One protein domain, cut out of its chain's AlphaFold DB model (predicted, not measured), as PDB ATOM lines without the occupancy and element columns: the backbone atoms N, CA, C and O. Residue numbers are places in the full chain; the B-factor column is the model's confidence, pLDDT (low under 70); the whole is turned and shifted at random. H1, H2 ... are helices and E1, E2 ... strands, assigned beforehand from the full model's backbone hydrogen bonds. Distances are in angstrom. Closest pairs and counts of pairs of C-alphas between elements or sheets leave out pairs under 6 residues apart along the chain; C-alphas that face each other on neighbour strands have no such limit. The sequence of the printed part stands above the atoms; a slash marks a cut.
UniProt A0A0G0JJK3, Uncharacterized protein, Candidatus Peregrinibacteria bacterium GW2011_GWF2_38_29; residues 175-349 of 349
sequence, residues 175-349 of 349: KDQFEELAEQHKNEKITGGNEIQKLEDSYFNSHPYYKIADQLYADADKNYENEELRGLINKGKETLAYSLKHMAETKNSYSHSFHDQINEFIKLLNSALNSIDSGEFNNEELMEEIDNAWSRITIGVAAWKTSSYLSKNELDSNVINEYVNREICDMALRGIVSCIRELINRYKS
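What this domain is: This is residues 175 to 349 of the 349 residues of an uncharacterized protein of Candidatus Peregrinibacteria bacterium GW2011_GWF2_38_29 (UniProt A0A0G0JJK3). Four long helices, H4 to H7, make an elongated up-and-down bundle in which H7, the longest, runs through the core and touches the six other helices. Short H3 packs on H4 and H7, while at one end H1 and H2 pack on the first part of H7, beside a tiny antiparallel sheet of E1 and E2. The printed part has 175 residues, with seven named helices and two named strands in the order H1 E1 H2 H3 H4 H5 H6 E2 H7; the class is mostly helix. It is compact, with a radius of gyration of the C-alphas of 17.4 A, and spans 54 by 33 by 22 A.

How they stand to each other: Start at H1, residues 175 to 185, and go on past E1, residues 189 to 191, to H2, residues 193 to 206. H1 and residues 203 to 206 of H2 touch, closest at the C-alphas of Phe 178 and Ser 206, 5.0 A apart. E1 is antiparallel to E2, residues 314 to 316; look for N 190 and O 315 at 2.8 A, within hydrogen-bond range. The hub is H7, residues 317 to 347; its residues 320 to 324 touch H2 at a steep tilt of 53 degrees, with the C-alphas of Phe 204 and Val 324 closest at 6.0 A. H3, residues 210 to 218, touches H7 closest at the C-alphas of Leu 216 and Gly 335, 4.6 A. H4, residues 226 to 245, forms a helical hairpin with H3 and touches H7 at a shallow tilt of 20 degrees, opposite ways; the closest C-alphas are those of Ile 233 and Ile 336, 5.1 A. H5, residues 258 to 278, and H6, residues 283 to 309, form another helical hairpin, closest at the C-alphas of Phe 265 and Ala 293, 6.4 A. H6 touches H7 with the C-alphas of Val 301 and Arg 326 closest at 6.3 A, but H4 and H6 are apart. Every O i to N i+4 pair is within hydrogen-bond range in H1 to H6, and 26 of 27 are in H7.

Where its parts are: Find C-alpha 175 at (60.171, -13.666, 11.106), where H1 begins. H4 measures 29.0 A, H5 30.3 A and H6 38.5 A. H7 runs 46.1 A from C-alpha 317 at (46.293, -17.006, -0.049) to C-alpha 347 at (48.212, -29.524, 44.229).

The domain as a whole: The farthest C-alphas, those of Asn 187 and Ser 349, are 54.8 A apart. The printed part has no cut, and H4 to H5 is a long link. Mean pLDDT of the printed part is 77.5; look under 70 at, among others, residues 215 to 223, 248 to 256 and 307 to 313.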
ATOM      1  N   LYS A 175      61.223 -14.678  10.978       53.59
ATOM      2  CA  LYS A 175      60.171 -13.666  11.106       53.59
ATOM      3  C   LYS A 175      59.989 -12.868   9.807       53.59
ATOM      4  O   LYS A 175      58.864 -12.691   9.363       53.59
ATOM      5  N   ASP A 176      61.093 -12.504   9.161       60.97
ATOM      6  CA  ASP A 176      61.080 -11.797   7.881       60.97
ATOM      7  C   ASP A 176      60.622 -12.728   6.746       60.97
ATOM      8  O   ASP A 176      60.017 -12.270   5.792       60.97
ATOM      9  N   GLN A 177      60.846 -14.044   6.855       68.44
ATOM     10  CA  GLN A 177      60.433 -15.019   5.834       68.44
ATOM     11  C   GLN A 177      58.920 -15.256   5.821       68.44
ATOM     12  O   GLN A 177      58.343 -15.360   4.745       68.44
ATOM     13  N   PHE A 178      58.274 -15.335   6.990       75.75
ATOM     14  CA  PHE A 178      56.816 -15.485   7.069       75.75
ATOM     15  C   PHE A 178      56.099 -14.225   6.563       75.75
ATOM     16  O   PHE A 178      55.166 -14.320   5.769       75.75
ATOM     17  N   GLU A 179      56.567 -13.044   6.979       77.25
ATOM     18  CA  GLU A 179      56.017 -11.755   6.541       77.25
ATOM     19  C   GLU A 179      56.275 -11.507   5.039       77.25
ATOM     20  O   GLU A 179      55.370 -11.070   4.329       77.25
ATOM     21  N   GLU A 180      57.456 -11.864   4.513       78.12
ATOM     22  CA  GLU A 180      57.754 -11.807   3.072       78.12
ATOM     23  C   GLU A 180      56.890 -12.782   2.264       78.12
ATOM     24  O   GLU A 180      56.382 -12.398   1.213       78.12
ATOM     25  N   LEU A 181      56.669 -14.007   2.754       81.81
ATOM     26  CA  LEU A 181      55.789 -14.984   2.104       81.81
ATOM     27  C   LEU A 181      54.324 -14.513   2.119       81.81
ATOM     28  O   LEU A 181      53.600 -14.674   1.136       81.81
ATOM     29  N   ALA A 182      53.877 -13.896   3.216       80.94
ATOM     30  CA  ALA A 182      52.548 -13.301   3.316       80.94
ATOM     31  C   ALA A 182      52.362 -12.159   2.308       80.94
ATOM     32  O   ALA A 182      51.347 -12.120   1.617       80.94
ATOM     33  N   GLU A 183      53.345 -11.265   2.176       82.56
ATOM     34  CA  GLU A 183      53.268 -10.148   1.230       82.56
ATOM     35  C   GLU A 183      53.416 -10.614  -0.228       82.56
ATOM     36  O   GLU A 183      52.679 -10.141  -1.094       82.56
ATOM     37  N   GLN A 184      54.296 -11.585  -0.500       84.00
ATOM     38  CA  GLN A 184      54.506 -12.156  -1.835       84.00
ATOM     39  C   GLN A 184      53.213 -12.739  -2.417       84.00
ATOM     40  O   GLN A 184      52.933 -12.541  -3.598       84.00
ATOM     41  N   HIS A 185      52.424 -13.429  -1.592       81.81
ATOM     42  CA  HIS A 185      51.225 -14.144  -2.032       81.81
ATOM     43  C   HIS A 185      49.909 -13.427  -1.678       81.81
ATOM     44  O   HIS A 185      48.836 -13.965  -1.928       81.81
ATOM     45  N   LYS A 186      49.943 -12.209  -1.124       78.69
ATOM     46  CA  LYS A 186      48.789 -11.493  -0.529       78.69
ATOM     47  C   LYS A 186      47.535 -11.376  -1.399       78.69
ATOM     48  O   LYS A 186      46.426 -11.325  -0.874       78.69
ATOM     49  N   ASN A 187      47.708 -11.295  -2.717       79.31
ATOM     50  CA  ASN A 187      46.616 -11.165  -3.691       79.31
ATOM     51  C   ASN A 187      46.510 -12.383  -4.614       79.31
ATOM     52  O   ASN A 187      45.819 -12.333  -5.631       79.31
ATOM     53  N   GLU A 188      47.241 -13.449  -4.299       84.62
ATOM     54  CA  GLU A 188      47.253 -14.653  -5.103       84.62
ATOM     55  C   GLU A 188      46.083 -15.555  -4.732       84.62
ATOM     56  O   GLU A 188      45.726 -15.724  -3.560       84.62
ATOM     57  N   LYS A 189      45.506 -16.149  -5.770       85.50
ATOM     58  CA  LYS A 189      44.522 -17.205  -5.649       85.50
ATOM     59  C   LYS A 189      45.170 -18.519  -6.022       85.50
ATOM     60  O   LYS A 189      45.707 -18.651  -7.117       85.50
ATOM     61  N   ILE A 190      45.107 -19.469  -5.107       85.62
ATOM     62  CA  ILE A 190      45.767 -20.761  -5.221       85.62
ATOM     63  C   ILE A 190      44.740 -21.794  -5.650       85.62
ATOM     64  O   ILE A 190      43.682 -21.920  -5.025       85.62
ATOM     65  N   THR A 191      45.047 -22.529  -6.716       83.81
ATOM     66  CA  THR A 191      44.115 -23.466  -7.342       83.81
ATOM     67  C   THR A 191      44.547 -24.913  -7.157       83.81
ATOM     68  O   THR A 191      45.668 -25.300  -7.456       83.81
ATOM     69  N   GLY A 192      43.618 -25.763  -6.731       79.12
ATOM     70  CA  GLY A 192      43.866 -27.195  -6.577       79.12
ATOM     71  C   GLY A 192      44.586 -27.582  -5.277       79.12
ATOM     72  O   GLY A 192      45.443 -26.877  -4.748       79.12
ATOM     73  N   GLY A 193      44.235 -28.764  -4.760       80.81
ATOM     74  CA  GLY A 193      44.634 -29.202  -3.416       80.81
ATOM     75  C   GLY A 193      46.146 -29.305  -3.189       80.81
ATOM     76  O   GLY A 193      46.617 -28.994  -2.103       80.81
ATOM     77  N   ASN A 194      46.924 -29.677  -4.211       82.62
ATOM     78  CA  ASN A 194      48.381 -29.800  -4.077       82.62
ATOM     79  C   ASN A 194      49.088 -28.443  -3.944       82.62
ATOM     80  O   ASN A 194      50.111 -28.360  -3.271       82.62
ATOM     81  N   GLU A 195      48.593 -27.399  -4.610       82.44
ATOM     82  CA  GLU A 195      49.177 -26.055  -4.508       82.44
ATOM     83  C   GLU A 195      48.806 -25.416  -3.170       82.44
ATOM     84  O   GLU A 195      49.670 -24.844  -2.507       82.44
ATOM     85  N   ILE A 196      47.557 -25.618  -2.734       83.69
ATOM     86  CA  ILE A 196      47.073 -25.208  -1.412       83.69
ATOM     87  C   ILE A 196      47.937 -25.839  -0.314       83.69
ATOM     88  O   ILE A 196      48.492 -25.109   0.502       83.69
ATOM     89  N   GLN A 197      48.130 -27.164  -0.340       84.50
ATOM     90  CA  GLN A 197      48.937 -27.861   0.668       84.50
ATOM     91  C   GLN A 197      50.391 -27.376   0.679       84.50
ATOM     92  O   GLN A 197      50.959 -27.154   1.741       84.50
ATOM     93  N   LYS A 198      51.007 -27.162  -0.491       87.38
ATOM     94  CA  LYS A 198      52.386 -26.651  -0.560       87.38
ATOM     95  C   LYS A 198      52.523 -25.266   0.063       87.38
ATOM     96  O   LYS A 198      53.539 -24.986   0.701       87.38
ATOM     97  N   LEU A 199      51.544 -24.390  -0.156       86.25
ATOM     98  CA  LEU A 199      51.571 -23.053   0.422       86.25
ATOM     99  C   LEU A 199      51.276 -23.088   1.927       86.25
ATOM    100  O   LEU A 199      51.958 -22.397   2.680       86.25
ATOM    101  N   GLU A 200      50.343 -23.933   2.371       85.94
ATOM    102  CA  GLU A 200      50.089 -24.226   3.790       85.94
ATOM    103  C   GLU A 200      51.378 -24.687   4.486       85.94
ATOM    104  O   GLU A 200      51.826 -24.042   5.434       85.94
ATOM    105  N   ASP A 201      52.051 -25.708   3.944       86.06
ATOM    106  CA  ASP A 201      53.325 -26.215   4.461       86.06
ATOM    107  C   ASP A 201      54.403 -25.116   4.487       86.06
ATOM    108  O   ASP A 201      55.221 -25.048   5.409       86.06
ATOM    109  N   SER A 202      54.425 -24.233   3.484       84.62
ATOM    110  CA  SER A 202      55.388 -23.128   3.396       84.62
ATOM    111  C   SER A 202      55.140 -22.069   4.469       84.62
ATOM    112  O   SER A 202      56.087 -21.644   5.137       84.62
ATOM    113  N   TYR A 203      53.883 -21.680   4.693       83.88
ATOM    114  CA  TYR A 203      53.499 -20.793   5.792       83.88
ATOM    115  C   TYR A 203      53.828 -21.428   7.144       83.88
ATOM    116  O   TYR A 203      54.457 -20.796   7.990       83.88
ATOM    117  N   PHE A 204      53.494 -22.701   7.329       83.19
ATOM    118  CA  PHE A 204      53.711 -23.411   8.583       83.19
ATOM    119  C   PHE A 204      55.207 -23.512   8.932       83.19
ATOM    120  O   PHE A 204      55.629 -23.166  10.036       83.19
ATOM    121  N   ASN A 205      56.052 -23.871   7.961       82.12
ATOM    122  CA  ASN A 205      57.502 -23.999   8.154       82.12
ATOM    123  C   ASN A 205      58.245 -22.658   8.305       82.12
ATOM    124  O   ASN A 205      59.332 -22.607   8.914       82.12
ATOM    125  N   SER A 206      57.691 -21.585   7.735       79.25
ATOM    126  CA  SER A 206      58.240 -20.232   7.858       79.25
ATOM    127  C   SER A 206      57.751 -19.505   9.112       79.25
ATOM    128  O   SER A 206      58.445 -18.593   9.565       79.25
ATOM    129  N   HIS A 207      56.650 -19.939   9.738       81.38
ATOM    130  CA  HIS A 207      56.122 -19.299  10.940       81.38
ATOM    131  C   HIS A 207      57.157 -19.305  12.086       81.38
ATOM    132  O   HIS A 207      57.666 -20.370  12.468       81.38
ATOM    133  N   PRO A 208      57.476 -18.144  12.692       76.25
ATOM    134  CA  PRO A 208      58.592 -18.026  13.633       76.25
ATOM    135  C   PRO A 208      58.407 -18.857  14.910       76.25
ATOM    136  O   PRO A 208      59.396 -19.263  15.521       76.25
ATOM    137  N   TYR A 209      57.158 -19.156  15.275       76.31
ATOM    138  CA  TYR A 209      56.810 -19.910  16.480       76.31
ATOM    139  C   TYR A 209      56.388 -21.359  16.231       76.31
ATOM    140  O   TYR A 209      56.094 -22.049  17.201       76.31
ATOM    141  N   TYR A 210      56.388 -21.861  14.988       76.12
ATOM    142  CA  TYR A 210      55.944 -23.239  14.719       76.12
ATOM    143  C   TYR A 210      56.693 -24.266  15.589       76.12
ATOM    144  O   TYR A 210      56.071 -25.046  16.299       76.12
ATOM    145  N   LYS A 211      58.030 -24.195  15.638       69.69
ATOM    146  CA  LYS A 211      58.838 -25.107  16.471       69.69
ATOM    147  C   LYS A 211      58.554 -24.982  17.968       69.69
ATOM    148  O   LYS A 211      58.705 -25.958  18.689       69.69
ATOM    149  N   ILE A 212      58.190 -23.788  18.436       70.62
ATOM    150  CA  ILE A 212      57.849 -23.556  19.844       70.62
ATOM    151  C   ILE A 212      56.485 -24.186  20.142       70.62
ATOM    152  O   ILE A 212      56.359 -24.879  21.143       70.62
ATOM    153  N   ALA A 213      55.498 -24.006  19.261       66.75
ATOM    154  CA  ALA A 213      54.183 -24.632  19.386       66.75
ATOM    155  C   ALA A 213      54.262 -26.169  19.314       66.75
ATOM    156  O   ALA A 213      53.644 -26.855  20.123       66.75
ATOM    157  N   ASP A 214      55.073 -26.704  18.400       70.12
ATOM    158  CA  ASP A 214      55.329 -28.141  18.254       70.12
ATOM    159  C   ASP A 214      56.036 -28.728  19.485       70.12
ATOM    160  O   ASP A 214      55.636 -29.763  20.016       70.12
ATOM    161  N   GLN A 215      57.035 -28.016  20.013       68.56
ATOM    162  CA  GLN A 215      57.709 -28.417  21.243       68.56
ATOM    163  C   GLN A 215      56.758 -28.398  22.445       68.56
ATOM    164  O   GLN A 215      56.731 -29.362  23.200       68.56
ATOM    165  N   LEU A 216      55.953 -27.342  22.608       67.06
ATOM    166  CA  LEU A 216      54.941 -27.252  23.666       67.06
ATOM    167  C   LEU A 216      53.941 -28.410  23.606       67.06
ATOM    168  O   LEU A 216      53.503 -28.899  24.644       67.06
ATOM    169  N   TYR A 217      53.596 -28.850  22.397       61.66
ATOM    170  CA  TYR A 217      52.729 -29.998  22.192       61.66
ATOM    171  C   TYR A 217      53.397 -31.322  22.604       61.66
ATOM    172  O   TYR A 217      52.780 -32.132  23.296       61.66
ATOM    173  N   ALA A 218      54.660 -31.532  22.227       61.00
ATOM    174  CA  ALA A 218      55.418 -32.743  22.553       61.00
ATOM    175  C   ALA A 218      55.826 -32.853  24.038       61.00
ATOM    176  O   ALA A 218      56.143 -33.941  24.520       61.00
ATOM    177  N   ASP A 219      55.844 -31.731  24.754       62.44
ATOM    178  CA  ASP A 219      56.377 -31.607  26.112       62.44
ATOM    179  C   ASP A 219      55.325 -31.804  27.225       62.44
ATOM    180  O   ASP A 219      55.678 -31.800  28.402       62.44
ATOM    181  N   ALA A 220      54.059 -32.043  26.870       52.06
ATOM    182  CA  ALA A 220      52.932 -32.187  27.800       52.06
ATOM    183  C   ALA A 220      53.071 -33.312  28.854       52.06
ATOM    184  O   ALA A 220      52.476 -33.200  29.921       52.06
ATOM    185  N   ASP A 221      53.869 -34.352  28.583       52.59
ATOM    186  CA  ASP A 221      53.979 -35.568  29.415       52.59
ATOM    187  C   ASP A 221      55.323 -35.696  30.164       52.59
ATOM    188  O   ASP A 221      55.706 -36.776  30.623       52.59
ATOM    189  N   LYS A 222      56.101 -34.613  30.258       60.38
ATOM    190  CA  LYS A 222      57.402 -34.615  30.946       60.38
ATOM    191  C   LYS A 222      57.275 -34.045  32.360       60.38
ATOM    192  O   LYS A 222      56.602 -33.041  32.575       60.38
ATOM    193  N   ASN A 223      57.998 -34.646  33.313       64.44
ATOM    194  CA  ASN A 223      58.118 -34.161  34.696       64.44
ATOM    195  C   ASN A 223      58.952 -32.868  34.760       64.44
ATOM    196  O   ASN A 223      60.103 -32.885  35.191       64.44
ATOM    197  N   TYR A 224      58.381 -31.761  34.300       70.50
ATOM    198  CA  TYR A 224      58.973 -30.428  34.400       70.50
ATOM    199  C   TYR A 224      58.766 -29.836  35.783       70.50
ATOM    200  O   TYR A 224      57.727 -30.058  36.384       70.50
ATOM    201  N   GLU A 225      59.685 -29.035  36.299       77.50
ATOM    202  CA  GLU A 225      59.455 -28.277  37.532       77.50
ATOM    203  C   GLU A 225      58.386 -27.182  37.328       77.50
ATOM    204  O   GLU A 225      58.128 -26.736  36.208       77.50
ATOM    205  N   ASN A 226      57.755 -26.704  38.409       74.25
ATOM    206  CA  ASN A 226      56.689 -25.688  38.315       74.25
ATOM    207  C   ASN A 226      57.147 -24.407  37.587       74.25
ATOM    208  O   ASN A 226      56.370 -23.780  36.865       74.25
ATOM    209  N   GLU A 227      58.412 -24.018  37.760       76.31
ATOM    210  CA  GLU A 227      59.012 -22.855  37.097       76.31
ATOM    211  C   GLU A 227      59.187 -23.080  35.585       76.31
ATOM    212  O   GLU A 227      58.929 -22.181  34.781       76.31
ATOM    213  N   GLU A 228      59.531 -24.303  35.178       76.81
ATOM    214  CA  GLU A 228      59.659 -24.690  33.771       76.81
ATOM    215  C   GLU A 228      58.291 -24.709  33.080       76.81
ATOM    216  O   GLU A 228      58.147 -24.131  32.001       76.81
ATOM    217  N   LEU A 229      57.260 -25.260  33.736       75.00
ATOM    218  CA  LEU A 229      55.874 -25.233  33.250       75.00
ATOM    219  C   LEU A 229      55.385 -23.793  33.027       75.00
ATOM    220  O   LEU A 229      54.798 -23.482  31.992       75.00
ATOM    221  N   ARG A 230      55.688 -22.871  33.948       77.88
ATOM    222  CA  ARG A 230      55.359 -21.442  33.792       77.88
ATOM    223  C   ARG A 230      56.137 -20.785  32.652       77.88
ATOM    224  O   ARG A 230      55.569 -19.988  31.903       77.88
ATOM    225  N   GLY A 231      57.406 -21.147  32.476       80.56
ATOM    226  CA  GLY A 231      58.214 -20.723  31.332       80.56
ATOM    227  C   GLY A 231      57.621 -21.170  29.990       80.56
ATOM    228  O   GLY A 231      57.570 -20.380  29.045       80.56
ATOM    229  N   LEU A 232      57.119 -22.405  29.912       78.81
ATOM    230  CA  LEU A 232      56.422 -22.939  28.739       78.81
ATOM    231  C   LEU A 232      55.097 -22.208  28.482       78.81
ATOM    232  O   LEU A 232      54.839 -21.794  27.351       78.81
ATOM    233  N   ILE A 233      54.307 -21.941  29.526       79.06
ATOM    234  CA  ILE A 233      53.060 -21.170  29.410       79.06
ATOM    235  C   ILE A 233      53.323 -19.766  28.846       79.06
ATOM    236  O   ILE A 233      52.595 -19.313  27.962       79.06
ATOM    237  N   ASN A 234      54.373 -19.080  29.305       80.12
ATOM    238  CA  ASN A 234      54.724 -17.751  28.799       80.12
ATOM    239  C   ASN A 234      55.142 -17.781  27.320       80.12
ATOM    240  O   ASN A 234      54.652 -16.968  26.538       80.12
ATOM    241  N   LYS A 235      55.951 -18.764  26.903       78.25
ATOM    242  CA  LYS A 235      56.293 -18.974  25.480       78.25
ATOM    243  C   LYS A 235      55.061 -19.273  24.622       78.25
ATOM    244  O   LYS A 235      54.953 -18.802  23.487       78.25
ATOM    245  N   GLY A 236      54.110 -20.028  25.169       80.38
ATOM    246  CA  GLY A 236      52.812 -20.258  24.544       80.38
ATOM    247  C   GLY A 236      52.042 -18.949  24.350       80.38
ATOM    248  O   GLY A 236      51.600 -18.662  23.241       80.38
ATOM    249  N   LYS A 237      51.950 -18.100  25.381       80.69
ATOM    250  CA  LYS A 237      51.292 -16.781  25.290       80.69
ATOM    251  C   LYS A 237      51.943 -15.860  24.254       80.69
ATOM    252  O   LYS A 237      51.227 -15.186  23.520       80.69
ATOM    253  N   GLU A 238      53.272 -15.854  24.151       82.62
ATOM    254  CA  GLU A 238      53.988 -15.118  23.097       82.62
ATOM    255  C   GLU A 238      53.615 -15.619  21.694       82.62
ATOM    256  O   GLU A 238      53.370 -14.817  20.790       82.62
ATOM    257  N   THR A 239      53.504 -16.943  21.530       82.81
ATOM    258  CA  THR A 239      53.076 -17.580  20.275       82.81
ATOM    259  C   THR A 239      51.649 -17.172  19.897       82.81
ATOM    260  O   THR A 239      51.397 -16.819  18.742       82.81
ATOM    261  N   LEU A 240      50.729 -17.153  20.870       83.12
ATOM    262  CA  LEU A 240      49.353 -16.687  20.672       83.12
ATOM    263  C   LEU A 240      49.322 -15.215  20.260       83.12
ATOM    264  O   LEU A 240      48.690 -14.875  19.265       83.12
ATOM    265  N   ALA A 241      50.043 -14.346  20.974       82.69
ATOM    266  CA  ALA A 241      50.073 -12.915  20.686       82.69
ATOM    267  C   ALA A 241      50.599 -12.614  19.273       82.69
ATOM    268  O   ALA A 241      50.043 -11.763  18.576       82.69
ATOM    269  N   TYR A 242      51.644 -13.322  18.830       84.56
ATOM    270  CA  TYR A 242      52.147 -13.181  17.465       84.56
ATOM    271  C   TYR A 242      51.113 -13.638  16.436       84.56
ATOM    272  O   TYR A 242      50.796 -12.877  15.523       84.56
ATOM    273  N   SER A 243      50.569 -14.845  16.592       85.44
ATOM    274  CA  SER A 243      49.654 -15.440  15.611       85.44
ATOM    275  C   SER A 243      48.363 -14.620  15.492       85.44
ATOM    276  O   SER A 243      47.917 -14.309  14.394       85.44
ATOM    277  N   LEU A 244      47.811 -14.159  16.621       82.12
ATOM    278  CA  LEU A 244      46.628 -13.295  16.663       82.12
ATOM    279  C   LEU A 244      46.816 -11.966  15.927       82.12
ATOM    280  O   LEU A 244      45.880 -11.490  15.292       82.12
ATOM    281  N   LYS A 245      48.010 -11.362  16.000       82.88
ATOM    282  CA  LYS A 245      48.320 -10.103  15.304       82.88
ATOM    283  C   LYS A 245      48.309 -10.257  13.777       82.88
ATOM    284  O   LYS A 245      48.094  -9.272  13.075       82.88
ATOM    285  N   HIS A 246      48.570 -11.462  13.276       76.81
ATOM    286  CA  HIS A 246      48.696 -11.752  11.844       76.81
ATOM    287  C   HIS A 246      47.481 -12.491  11.271       76.81
ATOM    288  O   HIS A 246      47.464 -12.816  10.085       76.81
ATOM    289  N   MET A 247      46.442 -12.718  12.075       77.12
ATOM    290  CA  MET A 247      45.137 -13.133  11.573       77.12
ATOM    291  C   MET A 247      44.388 -11.924  11.021       77.12
ATOM    292  O   MET A 247      44.354 -10.864  11.646       77.12
ATOM    293  N   ALA A 248      43.725 -12.092   9.879       65.19
ATOM    294  CA  ALA A 248      42.674 -11.163   9.505       65.19
ATOM    295  C   ALA A 248      41.512 -11.330  10.496       65.19
ATOM    296  O   ALA A 248      41.129 -12.451  10.834       65.19
ATOM    297  N   GLU A 249      40.938 -10.222  10.968       57.50
ATOM    298  CA  GLU A 249      39.691 -10.245  11.736       57.50
ATOM    299  C   GLU A 249      38.535 -10.629  10.801       57.50
ATOM    300  O   GLU A 249      37.721  -9.806  10.378       57.50
ATOM    301  N   THR A 250      38.459 -11.903  10.426       51.12
ATOM    302  CA  THR A 250      37.279 -12.444   9.766       51.12
ATOM    303  C   THR A 250      36.155 -12.472  10.796       51.12
ATOM    304  O   THR A 250      36.136 -13.264  11.742       51.12
ATOM    305  N   LYS A 251      35.200 -11.547  10.642       45.38
ATOM    306  CA  LYS A 251      33.938 -11.558  11.386       45.38
ATOM    307  C   LYS A 251      33.159 -12.809  10.989       45.38
ATOM    308  O   LYS A 251      32.355 -12.772  10.061       45.38
ATOM    309  N   ASN A 252      33.408 -13.924  11.668       45.84
ATOM    310  CA  ASN A 252      32.509 -15.064  11.584       45.84
ATOM    311  C   ASN A 252      31.147 -14.645  12.140       45.84
ATOM    312  O   ASN A 252      31.050 -13.924  13.126       45.84
ATOM    313  N   SER A 253      30.086 -15.091  11.479       40.03
ATOM    314  CA  SER A 253      28.685 -14.755  11.758       40.03
ATOM    315  C   SER A 253      28.139 -15.326  13.080       40.03
ATOM    316  O   SER A 253      26.948 -15.199  13.353       40.03
ATOM    317  N   TYR A 254      28.998 -15.918  13.913       41.34
ATOM    318  CA  TYR A 254      28.690 -16.339  15.277       41.34
ATOM    319  C   TYR A 254      29.212 -15.289  16.261       41.34
ATOM    320  O   TYR A 254      30.244 -14.675  16.030       41.34
ATOM    321  N   SER A 255      28.479 -15.065  17.348       45.12
ATOM    322  CA  SER A 255      28.516 -13.879  18.217       45.12
ATOM    323  C   SER A 255      29.838 -13.539  18.936       45.12
ATOM    324  O   SER A 255      29.835 -12.614  19.739       45.12
ATOM    325  N   HIS A 256      30.954 -14.210  18.640       55.41
ATOM    326  CA  HIS A 256      32.305 -13.858  19.090       55.41
ATOM    327  C   HIS A 256      33.308 -14.180  17.977       55.41
ATOM    328  O   HIS A 256      33.272 -15.277  17.412       55.41
ATOM    329  N   SER A 257      34.205 -13.245  17.650       72.81
ATOM    330  CA  SER A 257      35.279 -13.534  16.697       72.81
ATOM    331  C   SER A 257      36.241 -14.570  17.296       72.81
ATOM    332  O   SER A 257      36.345 -14.710  18.514       72.81
ATOM    333  N   PHE A 258      36.973 -15.307  16.457       76.19
ATOM    334  CA  PHE A 258      38.002 -16.236  16.948       76.19
ATOM    335  C   PHE A 258      39.028 -15.521  17.838       76.19
ATOM    336  O   PHE A 258      39.455 -16.049  18.855       76.19
ATOM    337  N   HIS A 259      39.351 -14.275  17.494       79.44
ATOM    338  CA  HIS A 259      40.224 -13.416  18.280       79.44
ATOM    339  C   HIS A 259      39.664 -13.161  19.695       79.44
ATOM    340  O   HIS A 259      40.401 -13.262  20.677       79.44
ATOM    341  N   ASP A 260      38.354 -12.914  19.819       78.81
ATOM    342  CA  ASP A 260      37.683 -12.752  21.117       78.81
ATOM    343  C   ASP A 260      37.746 -14.034  21.946       78.81
ATOM    344  O   ASP A 260      38.084 -13.978  23.126       78.81
ATOM    345  N   GLN A 261      37.504 -15.193  21.324       81.62
ATOM    346  CA  GLN A 261      37.570 -16.492  22.000       81.62
ATOM    347  C   GLN A 261      38.966 -16.767  22.573       81.62
ATOM    348  O   GLN A 261      39.089 -17.206  23.715       81.62
ATOM    349  N   ILE A 262      40.030 -16.464  21.820       83.38
ATOM    350  CA  ILE A 262      41.408 -16.622  22.305       83.38
ATOM    351  C   ILE A 262      41.704 -15.627  23.436       83.38
ATOM    352  O   ILE A 262      42.322 -15.995  24.431       83.38
ATOM    353  N   ASN A 263      41.251 -14.376  23.330       82.88
ATOM    354  CA  ASN A 263      41.463 -13.375  24.378       82.88
ATOM    355  C   ASN A 263      40.709 -13.704  25.674       82.88
ATOM    356  O   ASN A 263      41.246 -13.511  26.766       82.88
ATOM    357  N   GLU A 264      39.478 -14.207  25.575       84.56
ATOM    358  CA  GLU A 264      38.726 -14.742  26.713       84.56
ATOM    359  C   GLU A 264      39.455 -15.930  27.339       84.56
ATOM    360  O   GLU A 264      39.630 -15.968  28.558       84.56
ATOM    361  N   PHE A 265      39.983 -16.835  26.514       85.44
ATOM    362  CA  PHE A 265      40.793 -17.947  26.991       85.44
ATOM    363  C   PHE A 265      42.049 -17.469  27.725       85.44
ATOM    364  O   PHE A 265      42.322 -17.919  28.829       85.44
ATOM    365  N   ILE A 266      42.789 -16.495  27.188       83.31
ATOM    366  CA  ILE A 266      43.971 -15.923  27.857       83.31
ATOM    367  C   ILE A 266      43.606 -15.333  29.228       83.31
ATOM    368  O   ILE A 266      44.362 -15.508  30.189       83.31
ATOM    369  N   LYS A 267      42.455 -14.659  29.350       86.12
ATOM    370  CA  LYS A 267      41.959 -14.162  30.645       86.12
ATOM    371  C   LYS A 267      41.670 -15.314  31.607       86.12
ATOM    372  O   LYS A 267      42.115 -15.243  32.751       86.12
ATOM    373  N   LEU A 268      41.001 -16.369  31.136       85.75
ATOM    374  CA  LEU A 268      40.745 -17.582  31.915       85.75
ATOM    375  C   LEU A 268      42.056 -18.217  32.399       85.75
ATOM    376  O   LEU A 268      42.185 -18.496  33.584       85.75
ATOM    377  N   LEU A 269      43.068 -18.349  31.535       85.44
ATOM    378  CA  LEU A 269      44.379 -18.895  31.908       85.44
ATOM    379  C   LEU A 269      45.082 -18.064  32.983       85.44
ATOM    380  O   LEU A 269      45.708 -18.617  33.885       85.44
ATOM    381  N   ASN A 270      45.013 -16.735  32.891       86.06
ATOM    382  CA  ASN A 270      45.590 -15.861  33.912       86.06
ATOM    383  C   ASN A 270      44.844 -15.997  35.244       86.06
ATOM    384  O   ASN A 270      45.483 -16.039  36.291       86.06
ATOM    385  N   SER A 271      43.513 -16.107  35.204       86.19
ATOM    386  CA  SER A 271      42.705 -16.369  36.398       86.19
ATOM    387  C   SER A 271      43.055 -17.722  37.018       86.19
ATOM    388  O   SER A 271      43.319 -17.787  38.213       86.19
ATOM    389  N   ALA A 272      43.155 -18.773  36.201       84.06
ATOM    390  CA  ALA A 272      43.532 -20.115  36.626       84.06
ATOM    391  C   ALA A 272      44.901 -20.132  37.314       84.06
ATOM    392  O   ALA A 272      45.041 -20.695  38.393       84.06
ATOM    393  N   LEU A 273      45.906 -19.471  36.732       85.50
ATOM    394  CA  LEU A 273      47.237 -19.372  37.335       85.50
ATOM    395  C   LEU A 273      47.215 -18.646  38.682       85.50
ATOM    396  O   LEU A 273      47.857 -19.117  39.616       85.50
ATOM    397  N   ASN A 274      46.459 -17.552  38.795       86.88
ATOM    398  CA  ASN A 274      46.312 -16.826  40.056       86.88
ATOM    399  C   ASN A 274      45.626 -17.680  41.130       86.88
ATOM    400  O   ASN A 274      46.048 -17.667  42.280       86.88
ATOM    401  N   SER A 275      44.592 -18.429  40.747       84.75
ATOM    402  CA  SER A 275      43.891 -19.383  41.610       84.75
ATOM    403  C   SER A 275      44.802 -20.522  42.075       84.75
ATOM    404  O   SER A 275      44.793 -20.884  43.248       84.75
ATOM    405  N   ILE A 276      45.645 -21.049  41.181       83.06
ATOM    406  CA  ILE A 276      46.676 -22.036  41.527       83.06
ATOM    407  C   ILE A 276      47.679 -21.434  42.521       83.06
ATOM    408  O   ILE A 276      48.013 -22.066  43.521       83.06
ATOM    409  N   ASP A 277      48.125 -20.198  42.283       83.38
ATOM    410  CA  ASP A 277      49.081 -19.501  43.150       83.38
ATOM    411  C   ASP A 277      48.513 -19.179  44.540       83.38
ATOM    412  O   ASP A 277      49.252 -19.226  45.525       83.38
ATOM    413  N   SER A 278      47.212 -18.886  44.649       83.50
ATOM    414  CA  SER A 278      46.553 -18.664  45.942       83.50
ATOM    415  C   SER A 278      46.223 -19.958  46.687       83.50
ATOM    416  O   SER A 278      46.004 -19.919  47.897       83.50
ATOM    417  N   GLY A 279      46.175 -21.097  45.990       78.62
ATOM    418  CA  GLY A 279      45.736 -22.378  46.547       78.62
ATOM    419  C   GLY A 279      44.231 -22.449  46.838       78.62
ATOM    420  O   GLY A 279      43.769 -23.430  47.416       78.62
ATOM    421  N   GLU A 280      43.457 -21.437  46.440       77.62
ATOM    422  CA  GLU A 280      42.013 -21.347  46.684       77.62
ATOM    423  C   GLU A 280      41.239 -21.601  45.389       77.62
ATOM    424  O   GLU A 280      40.832 -20.669  44.693       77.62
ATOM    425  N   PHE A 281      41.053 -22.877  45.035       80.12
ATOM    426  CA  PHE A 281      40.293 -23.246  43.843       80.12
ATOM    427  C   PHE A 281      39.709 -24.654  43.895       80.12
ATOM    428  O   PHE A 281      40.236 -25.560  44.544       80.12
ATOM    429  N   ASN A 282      38.606 -24.839  43.172       84.94
ATOM    430  CA  ASN A 282      38.049 -26.153  42.901       84.94
ATOM    431  C   ASN A 282      38.723 -26.736  41.652       84.94
ATOM    432  O   ASN A 282      38.511 -26.259  40.538       84.94
ATOM    433  N   ASN A 283      39.535 -27.778  41.854       81.69
ATOM    434  CA  ASN A 283      40.279 -28.448  40.787       81.69
ATOM    435  C   ASN A 283      39.382 -28.947  39.643       81.69
ATOM    436  O   ASN A 283      39.798 -28.897  38.492       81.69
ATOM    437  N   GLU A 284      38.196 -29.480  39.947       84.38
ATOM    438  CA  GLU A 284      37.316 -30.079  38.934       84.38
ATOM    439  C   GLU A 284      36.625 -29.003  38.097       84.38
ATOM    440  O   GLU A 284      36.655 -29.067  36.871       84.38
ATOM    441  N   GLU A 285      36.104 -27.974  38.759       87.44
ATOM    442  CA  GLU A 285      35.431 -26.839  38.122       87.44
ATOM    443  C   GLU A 285      36.390 -26.046  37.223       87.44
ATOM    444  O   GLU A 285      36.085 -25.792  36.060       87.44
ATOM    445  N   LEU A 286      37.600 -25.746  37.711       85.44
ATOM    446  CA  LEU A 286      38.597 -25.008  36.933       85.44
ATOM    447  C   LEU A 286      39.055 -25.786  35.688       85.44
ATOM    448  O   LEU A 286      39.247 -25.208  34.618       85.44
ATOM    449  N   MET A 287      39.229 -27.103  35.819       84.88
ATOM    450  CA  MET A 287      39.597 -27.969  34.698       84.88
ATOM    451  C   MET A 287      38.472 -28.068  33.666       84.88
ATOM    452  O   MET A 287      38.741 -27.993  32.467       84.88
ATOM    453  N   GLU A 288      37.221 -28.188  34.114       87.31
ATOM    454  CA  GLU A 288      36.052 -28.210  33.235       87.31
ATOM    455  C   GLU A 288      35.890 -26.887  32.468       87.31
ATOM    456  O   GLU A 288      35.635 -26.899  31.261       87.31
ATOM    457  N   GLU A 289      36.090 -25.739  33.120       87.81
ATOM    458  CA  GLU A 289      36.057 -24.429  32.460       87.81
ATOM    459  C   GLU A 289      37.131 -24.298  31.372       87.81
ATOM    460  O   GLU A 289      36.829 -23.876  30.248       87.81
ATOM    461  N   ILE A 290      38.372 -24.695  31.679       86.38
ATOM    462  CA  ILE A 290      39.492 -24.667  30.727       86.38
ATOM    463  C   ILE A 290      39.206 -25.587  29.536       86.38
ATOM    464  O   ILE A 290      39.374 -25.170  28.387       86.38
ATOM    465  N   ASP A 291      38.732 -26.806  29.784       86.00
ATOM    466  CA  ASP A 291      38.451 -27.789  28.736       86.00
ATOM    467  C   ASP A 291      37.299 -27.347  27.830       86.00
ATOM    468  O   ASP A 291      37.388 -27.454  26.603       86.00
ATOM    469  N   ASN A 292      36.243 -26.773  28.409       84.88
ATOM    470  CA  ASN A 292      35.123 -26.223  27.654       84.88
ATOM    471  C   ASN A 292      35.555 -25.054  26.765       84.88
ATOM    472  O   ASN A 292      35.157 -24.978  25.598       84.88
ATOM    473  N   ALA A 293      36.374 -24.141  27.290       84.44
ATOM    474  CA  ALA A 293      36.856 -22.995  26.532       84.44
ATOM    475  C   ALA A 293      37.832 -23.419  25.414       84.44
ATOM    476  O   ALA A 293      37.712 -22.949  24.280       84.44
ATOM    477  N   TRP A 294      38.730 -24.371  25.689       86.25
ATOM    478  CA  TRP A 294      39.656 -24.924  24.695       86.25
ATOM    479  C   TRP A 294      38.930 -25.718  23.597       86.25
ATOM    480  O   TRP A 294      39.220 -25.548  22.409       86.25
ATOM    481  N   SER A 295      37.928 -26.525  23.961       84.25
ATOM    482  CA  SER A 295      37.112 -27.299  23.017       84.25
ATOM    483  C   SER A 295      36.402 -26.399  22.000       84.25
ATOM    484  O   SER A 295      36.435 -26.670  20.798       84.25
ATOM    485  N   ARG A 296      35.840 -25.263  22.443       81.44
ATOM    486  CA  ARG A 296      35.215 -24.274  21.543       81.44
ATOM    487  C   ARG A 296      36.191 -23.747  20.493       81.44
ATOM    488  O   ARG A 296      35.820 -23.637  19.325       81.44
ATOM    489  N   ILE A 297      37.428 -23.453  20.895       82.19
ATOM    490  CA  ILE A 297      38.477 -22.968  19.990       82.19
ATOM    491  C   ILE A 297      38.874 -24.065  18.997       82.19
ATOM    492  O   ILE A 297      38.861 -23.820  17.791       82.19
ATOM    493  N   THR A 298      39.139 -25.278  19.486       82.31
ATOM    494  CA  THR A 298      39.537 -26.435  18.663       82.31
ATOM    495  C   THR A 298      38.477 -26.747  17.599       82.31
ATOM    496  O   THR A 298      38.778 -26.870  16.409       82.31
ATOM    497  N   ILE A 299      37.201 -26.805  18.006       79.19
ATOM    498  CA  ILE A 299      36.060 -26.993  17.097       79.19
ATOM    499  C   ILE A 299      35.992 -25.846  16.083       79.19
ATOM    500  O   ILE A 299      35.750 -26.091  14.902       79.19
ATOM    501  N   GLY A 300      36.241 -24.607  16.514       76.81
ATOM    502  CA  GLY A 300      36.291 -23.434  15.644       76.81
ATOM    503  C   GLY A 300      37.361 -23.535  14.551       76.81
ATOM    504  O   GLY A 300      37.068 -23.244  13.391       76.81
ATOM    505  N   VAL A 301      38.571 -23.997  14.885       81.56
ATOM    506  CA  VAL A 301      39.654 -24.220  13.907       81.56
ATOM    507  C   VAL A 301      39.281 -25.328  12.919       81.56
ATOM    508  O   VAL A 301      39.379 -25.130  11.705       81.56
ATOM    509  N   ALA A 302      38.775 -26.464  13.408       78.81
ATOM    510  CA  ALA A 302      38.358 -27.582  12.560       78.81
ATOM    511  C   ALA A 302      37.197 -27.207  11.617       78.81
ATOM    512  O   ALA A 302      37.209 -27.538  10.425       78.81
ATOM    513  N   ALA A 303      36.208 -26.468  12.125       75.44
ATOM    514  CA  ALA A 303      35.099 -25.946  11.334       75.44
ATOM    515  C   ALA A 303      35.582 -24.936  10.286       75.44
ATOM    516  O   ALA A 303      35.078 -24.941   9.161       75.44
ATOM    517  N   TRP A 304      36.581 -24.108  10.610       78.12
ATOM    518  CA  TRP A 304      37.188 -23.182   9.655       78.12
ATOM    519  C   TRP A 304      37.909 -23.913   8.527       78.12
ATOM    520  O   TRP A 304      37.660 -23.598   7.364       78.12
ATOM    521  N   LYS A 305      38.712 -24.941   8.846       77.69
ATOM    522  CA  LYS A 305      39.332 -25.811   7.834       77.69
ATOM    523  C   LYS A 305      38.262 -26.393   6.921       77.69
ATOM    524  O   LYS A 305      38.313 -26.231   5.713       77.69
ATOM    525  N   THR A 306      37.228 -26.988   7.502       73.56
ATOM    526  CA  THR A 306      36.153 -27.658   6.759       73.56
ATOM    527  C   THR A 306      35.394 -26.685   5.847       73.56
ATOM    528  O   THR A 306      35.230 -26.946   4.658       73.56
ATOM    529  N   SER A 307      34.954 -25.542   6.377       69.50
ATOM    530  CA  SER A 307      34.146 -24.557   5.641       69.50
ATOM    531  C   SER A 307      34.946 -23.773   4.600       69.50
ATOM    532  O   SER A 307      34.426 -23.497   3.515       69.50
ATOM    533  N   SER A 308      36.212 -23.464   4.896       67.25
ATOM    534  CA  SER A 308      37.080 -22.697   4.005       67.25
ATOM    535  C   SER A 308      37.798 -23.569   2.974       67.25
ATOM    536  O   SER A 308      37.907 -23.119   1.843       67.25
ATOM    537  N   TYR A 309      38.225 -24.801   3.306       63.03
ATOM    538  CA  TYR A 309      39.005 -25.680   2.413       63.03
ATOM    539  C   TYR A 309      38.163 -26.676   1.608       63.03
ATOM    540  O   TYR A 309      38.439 -26.892   0.432       63.03
ATOM    541  N   LEU A 310      37.149 -27.321   2.201       52.72
ATOM    542  CA  LEU A 310      36.511 -28.489   1.562       52.72
ATOM    543  C   LEU A 310      35.481 -28.136   0.478       52.72
ATOM    544  O   LEU A 310      34.958 -29.032  -0.180       52.72
ATOM    545  N   SER A 311      35.177 -26.851   0.279       52.66
ATOM    546  CA  SER A 311      34.150 -26.404  -0.671       52.66
ATOM    547  C   SER A 311      34.695 -25.691  -1.912       52.66
ATOM    548  O   SER A 311      33.904 -25.330  -2.787       52.66
ATOM    549  N   LYS A 312      36.016 -25.472  -2.025       58.50
ATOM    550  CA  LYS A 312      36.575 -24.578  -3.049       58.50
ATOM    551  C   LYS A 312      37.769 -25.184  -3.789       58.50
ATOM    552  O   LYS A 312      38.734 -25.626  -3.183       58.50
ATOM    553  N   ASN A 313      37.719 -25.114  -5.121       64.94
ATOM    554  CA  ASN A 313      38.853 -25.422  -6.005       64.94
ATOM    555  C   ASN A 313      39.917 -24.308  -6.021       64.94
ATOM    556  O   ASN A 313      40.972 -24.481  -6.626       64.94
ATOM    557  N   GLU A 314      39.612 -23.172  -5.397       78.00
ATOM    558  CA  GLU A 314      40.387 -21.938  -5.426       78.00
ATOM    559  C   GLU A 314      40.269 -21.244  -4.065       78.00
ATOM    560  O   GLU A 314      39.154 -21.005  -3.587       78.00
ATOM    561  N   LEU A 315      41.404 -20.924  -3.445       82.06
ATOM    562  CA  LEU A 315      41.471 -20.199  -2.177       82.06
ATOM    563  C   LEU A 315      42.324 -18.948  -2.324       82.06
ATOM    564  O   LEU A 315      43.392 -18.987  -2.931       82.06
ATOM    565  N   ASP A 316      41.885 -17.851  -1.713       84.56
ATOM    566  CA  ASP A 316      42.750 -16.689  -1.535       84.56
ATOM    567  C   ASP A 316      43.881 -17.066  -0.566       84.56
ATOM    568  O   ASP A 316      43.626 -17.642   0.495       84.56
ATOM    569  N   SER A 317      45.123 -16.709  -0.889       83.12
ATOM    570  CA  SER A 317      46.293 -17.006  -0.049       83.12
ATOM    571  C   SER A 317      46.132 -16.531   1.404       83.12
ATOM    572  O   SER A 317      46.531 -17.219   2.345       83.12
ATOM    573  N   ASN A 318      45.448 -15.402   1.620       82.62
ATOM    574  CA  ASN A 318      45.167 -14.884   2.962       82.62
ATOM    575  C   ASN A 318      44.321 -15.848   3.812       82.62
ATOM    576  O   ASN A 318      44.502 -15.894   5.024       82.62
ATOM    577  N   VAL A 319      43.440 -16.647   3.197       82.12
ATOM    578  CA  VAL A 319      42.651 -17.675   3.900       82.12
ATOM    579  C   VAL A 319      43.553 -18.818   4.373       82.12
ATOM    580  O   VAL A 319      43.367 -19.332   5.476       82.12
ATOM    581  N   ILE A 320      44.554 -19.188   3.566       83.75
ATOM    582  CA  ILE A 320      45.547 -20.221   3.898       83.75
ATOM    583  C   ILE A 320      46.457 -19.727   5.031       83.75
ATOM    584  O   ILE A 320      46.626 -20.422   6.032       83.75
ATOM    585  N   ASN A 321      46.970 -18.499   4.920       85.12
ATOM    586  CA  ASN A 321      47.769 -17.845   5.959       85.12
ATOM    587  C   ASN A 321      47.000 -17.749   7.292       85.12
ATOM    588  O   ASN A 321      47.507 -18.127   8.351       85.12
ATOM    589  N   GLU A 322      45.742 -17.301   7.257       85.44
ATOM    590  CA  GLU A 322      44.910 -17.217   8.457       85.44
ATOM    591  C   GLU A 322      44.671 -18.596   9.087       85.44
ATOM    592  O   GLU A 322      44.751 -18.737  10.308       85.44
ATOM    593  N   TYR A 323      44.427 -19.625   8.272       84.75
ATOM    594  CA  TYR A 323      44.295 -20.995   8.759       84.75
ATOM    595  C   TYR A 323      45.567 -21.478   9.474       84.75
ATOM    596  O   TYR A 323      45.467 -21.980  10.591       84.75
ATOM    597  N   VAL A 324      46.754 -21.243   8.903       86.62
ATOM    598  CA  VAL A 324      48.031 -21.615   9.538       86.62
ATOM    599  C   VAL A 324      48.214 -20.921  10.889       86.62
ATOM    600  O   VAL A 324      48.590 -21.567  11.866       86.62
ATOM    601  N   ASN A 325      47.890 -19.630  10.995       85.81
ATOM    602  CA  ASN A 325      47.941 -18.937  12.286       85.81
ATOM    603  C   ASN A 325      46.956 -19.550  13.299       85.81
ATOM    604  O   ASN A 325      47.276 -19.656  14.483       85.81
ATOM    605  N   ARG A 326      45.749 -19.942  12.862       86.00
ATOM    606  CA  ARG A 326      44.732 -20.570  13.727       86.00
ATOM    607  C   ARG A 326      45.192 -21.941  14.223       86.00
ATOM    608  O   ARG A 326      44.995 -22.246  15.396       86.00
ATOM    609  N   GLU A 327      45.838 -22.723  13.365       86.38
ATOM    610  CA  GLU A 327      46.419 -24.022  13.713       86.38
ATOM    611  C   GLU A 327      47.568 -23.880  14.719       86.38
ATOM    612  O   GLU A 327      47.587 -24.563  15.740       86.38
ATOM    613  N   ILE A 328      48.478 -22.926  14.508       86.12
ATOM    614  CA  ILE A 328      49.579 -22.664  15.447       86.12
ATOM    615  C   ILE A 328      49.055 -22.149  16.796       86.12
ATOM    616  O   ILE A 328      49.597 -22.516  17.843       86.12
ATOM    617  N   CYS A 329      47.978 -21.355  16.798       87.31
ATOM    618  CA  CYS A 329      47.272 -20.998  18.026       87.31
ATOM    619  C   CYS A 329      46.747 -22.234  18.762       87.31
ATOM    620  O   CYS A 329      46.994 -22.360  19.958       87.31
ATOM    621  N   ASP A 330      46.057 -23.146  18.075       85.25
ATOM    622  CA  ASP A 330      45.522 -24.365  18.692       85.25
ATOM    623  C   ASP A 330      46.630 -25.253  19.282       85.25
ATOM    624  O   ASP A 330      46.547 -25.672  20.439       85.25
ATOM    625  N   MET A 331      47.732 -25.448  18.549       83.50
ATOM    626  CA  MET A 331      48.908 -26.175  19.046       83.50
ATOM    627  C   MET A 331      49.479 -25.547  20.326       83.50
ATOM    628  O   MET A 331      49.731 -26.247  21.311       83.50
ATOM    629  N   ALA A 332      49.659 -24.222  20.336       86.00
ATOM    630  CA  ALA A 332      50.169 -23.505  21.500       86.00
ATOM    631  C   ALA A 332      49.205 -23.596  22.694       86.00
ATOM    632  O   ALA A 332      49.645 -23.850  23.816       86.00
ATOM    633  N   LEU A 333      47.896 -23.442  22.465       85.44
ATOM    634  CA  LEU A 333      46.871 -23.581  23.500       85.44
ATOM    635  C   LEU A 333      46.881 -24.966  24.123       85.44
ATOM    636  O   LEU A 333      46.866 -25.080  25.345       85.44
ATOM    637  N   ARG A 334      46.962 -26.015  23.305       83.56
ATOM    638  CA  ARG A 334      47.012 -27.393  23.786       83.56
ATOM    639  C   ARG A 334      48.214 -27.642  24.701       83.56
ATOM    640  O   ARG A 334      48.069 -28.283  25.746       83.56
ATOM    641  N   GLY A 335      49.383 -27.107  24.349       81.31
ATOM    642  CA  GLY A 335      50.572 -27.168  25.202       81.31
ATOM    643  C   GLY A 335      50.402 -26.399  26.515       81.31
ATOM    644  O   GLY A 335      50.720 -26.920  27.585       81.31
ATOM    645  N   ILE A 336      49.823 -25.194  26.464       84.62
ATOM    646  CA  ILE A 336      49.523 -24.390  27.661       84.62
ATOM    647  C   ILE A 336      48.540 -25.116  28.585       84.62
ATOM    648  O   ILE A 336      48.790 -25.195  29.787       84.62
ATOM    649  N   VAL A 337      47.438 -25.644  28.041       85.00
ATOM    650  CA  VAL A 337      46.441 -26.410  28.801       85.00
ATOM    651  C   VAL A 337      47.130 -27.560  29.510       85.00
ATOM    652  O   VAL A 337      47.002 -27.677  30.720       85.00
ATOM    653  N   SER A 338      47.939 -28.343  28.795       84.19
ATOM    654  CA  SER A 338      48.674 -29.470  29.379       84.19
ATOM    655  C   SER A 338      49.572 -29.042  30.546       84.19
ATOM    656  O   SER A 338      49.529 -29.663  31.605       84.19
ATOM    657  N   CYS A 339      50.293 -27.922  30.412       83.25
ATOM    658  CA  CYS A 339      51.100 -27.370  31.504       83.25
ATOM    659  C   CYS A 339      50.250 -26.979  32.724       83.25
ATOM    660  O   CYS A 339      50.654 -27.209  33.860       83.25
ATOM    661  N   ILE A 340      49.072 -26.386  32.508       84.75
ATOM    662  CA  ILE A 340      48.165 -25.999  33.597       84.75
ATOM    663  C   ILE A 340      47.564 -27.226  34.279       84.75
ATOM    664  O   ILE A 340      47.498 -27.254  35.505       84.75
ATOM    665  N   ARG A 341      47.179 -28.254  33.517       82.31
ATOM    666  CA  ARG A 341      46.695 -29.521  34.081       82.31
ATOM    667  C   ARG A 341      47.739 -30.144  35.001       82.31
ATOM    668  O   ARG A 341      47.407 -30.576  36.101       82.31
ATOM    669  N   GLU A 342      48.996 -30.143  34.569       83.31
ATOM    670  CA  GLU A 342      50.109 -30.651  35.367       83.31
ATOM    671  C   GLU A 342      50.319 -29.828  36.647       83.31
ATOM    672  O   GLU A 342      50.460 -30.398  37.730       83.31
ATOM    673  N   LEU A 343      50.245 -28.493  36.566       82.62
ATOM    674  CA  LEU A 343      50.280 -27.632  37.754       82.62
ATOM    675  C   LEU A 343      49.132 -27.957  38.723       82.62
ATOM    676  O   LEU A 343      49.383 -28.125  39.910       82.62
ATOM    677  N   ILE A 344      47.899 -28.103  38.235       81.62
ATOM    678  CA  ILE A 344      46.719 -28.430  39.054       81.62
ATOM    679  C   ILE A 344      46.866 -29.803  39.726       81.62
ATOM    680  O   ILE A 344      46.604 -29.945  40.921       81.62
ATOM    681  N   ASN A 345      47.324 -30.820  38.990       79.12
ATOM    682  CA  ASN A 345      47.495 -32.179  39.513       79.12
ATOM    683  C   ASN A 345      48.506 -32.251  40.664       79.12
ATOM    684  O   ASN A 345      48.339 -33.057  41.581       79.12
ATOM    685  N   ARG A 346      49.520 -31.383  40.669       77.00
ATOM    686  CA  ARG A 346      50.510 -31.323  41.754       77.00
ATOM    687  C   ARG A 346      49.956 -30.784  43.058       77.00
ATOM    688  O   ARG A 346      50.458 -31.165  44.101       77.00
ATOM    689  N   TYR A 347      48.909 -29.965  43.018       69.38
ATOM    690  CA  TYR A 347      48.212 -29.524  44.229       69.38
ATOM    691  C   TYR A 347      47.272 -30.598  44.803       69.38
ATOM    692  O   TYR A 347      46.823 -30.467  45.939       69.38
ATOM    693  N   LYS A 348      46.965 -31.669  44.050       55.84
ATOM    694  CA  LYS A 348      46.253 -32.852  44.575       55.84
ATOM    695  C   LYS A 348      47.170 -33.830  45.328       55.84
ATOM    696  O   LYS A 348      46.641 -34.739  45.968       55.84
ATOM    697  N   SER A 349      48.493 -33.684  45.201       44.84
ATOM    698  CA  SER A 349      49.521 -34.569  45.779       44.84
ATOM    699  C   SER A 349      50.142 -33.939  47.017       44.84
ATOM    700  O   SER A 349      50.444 -34.700  47.963       44.84
TER     701      SER A 349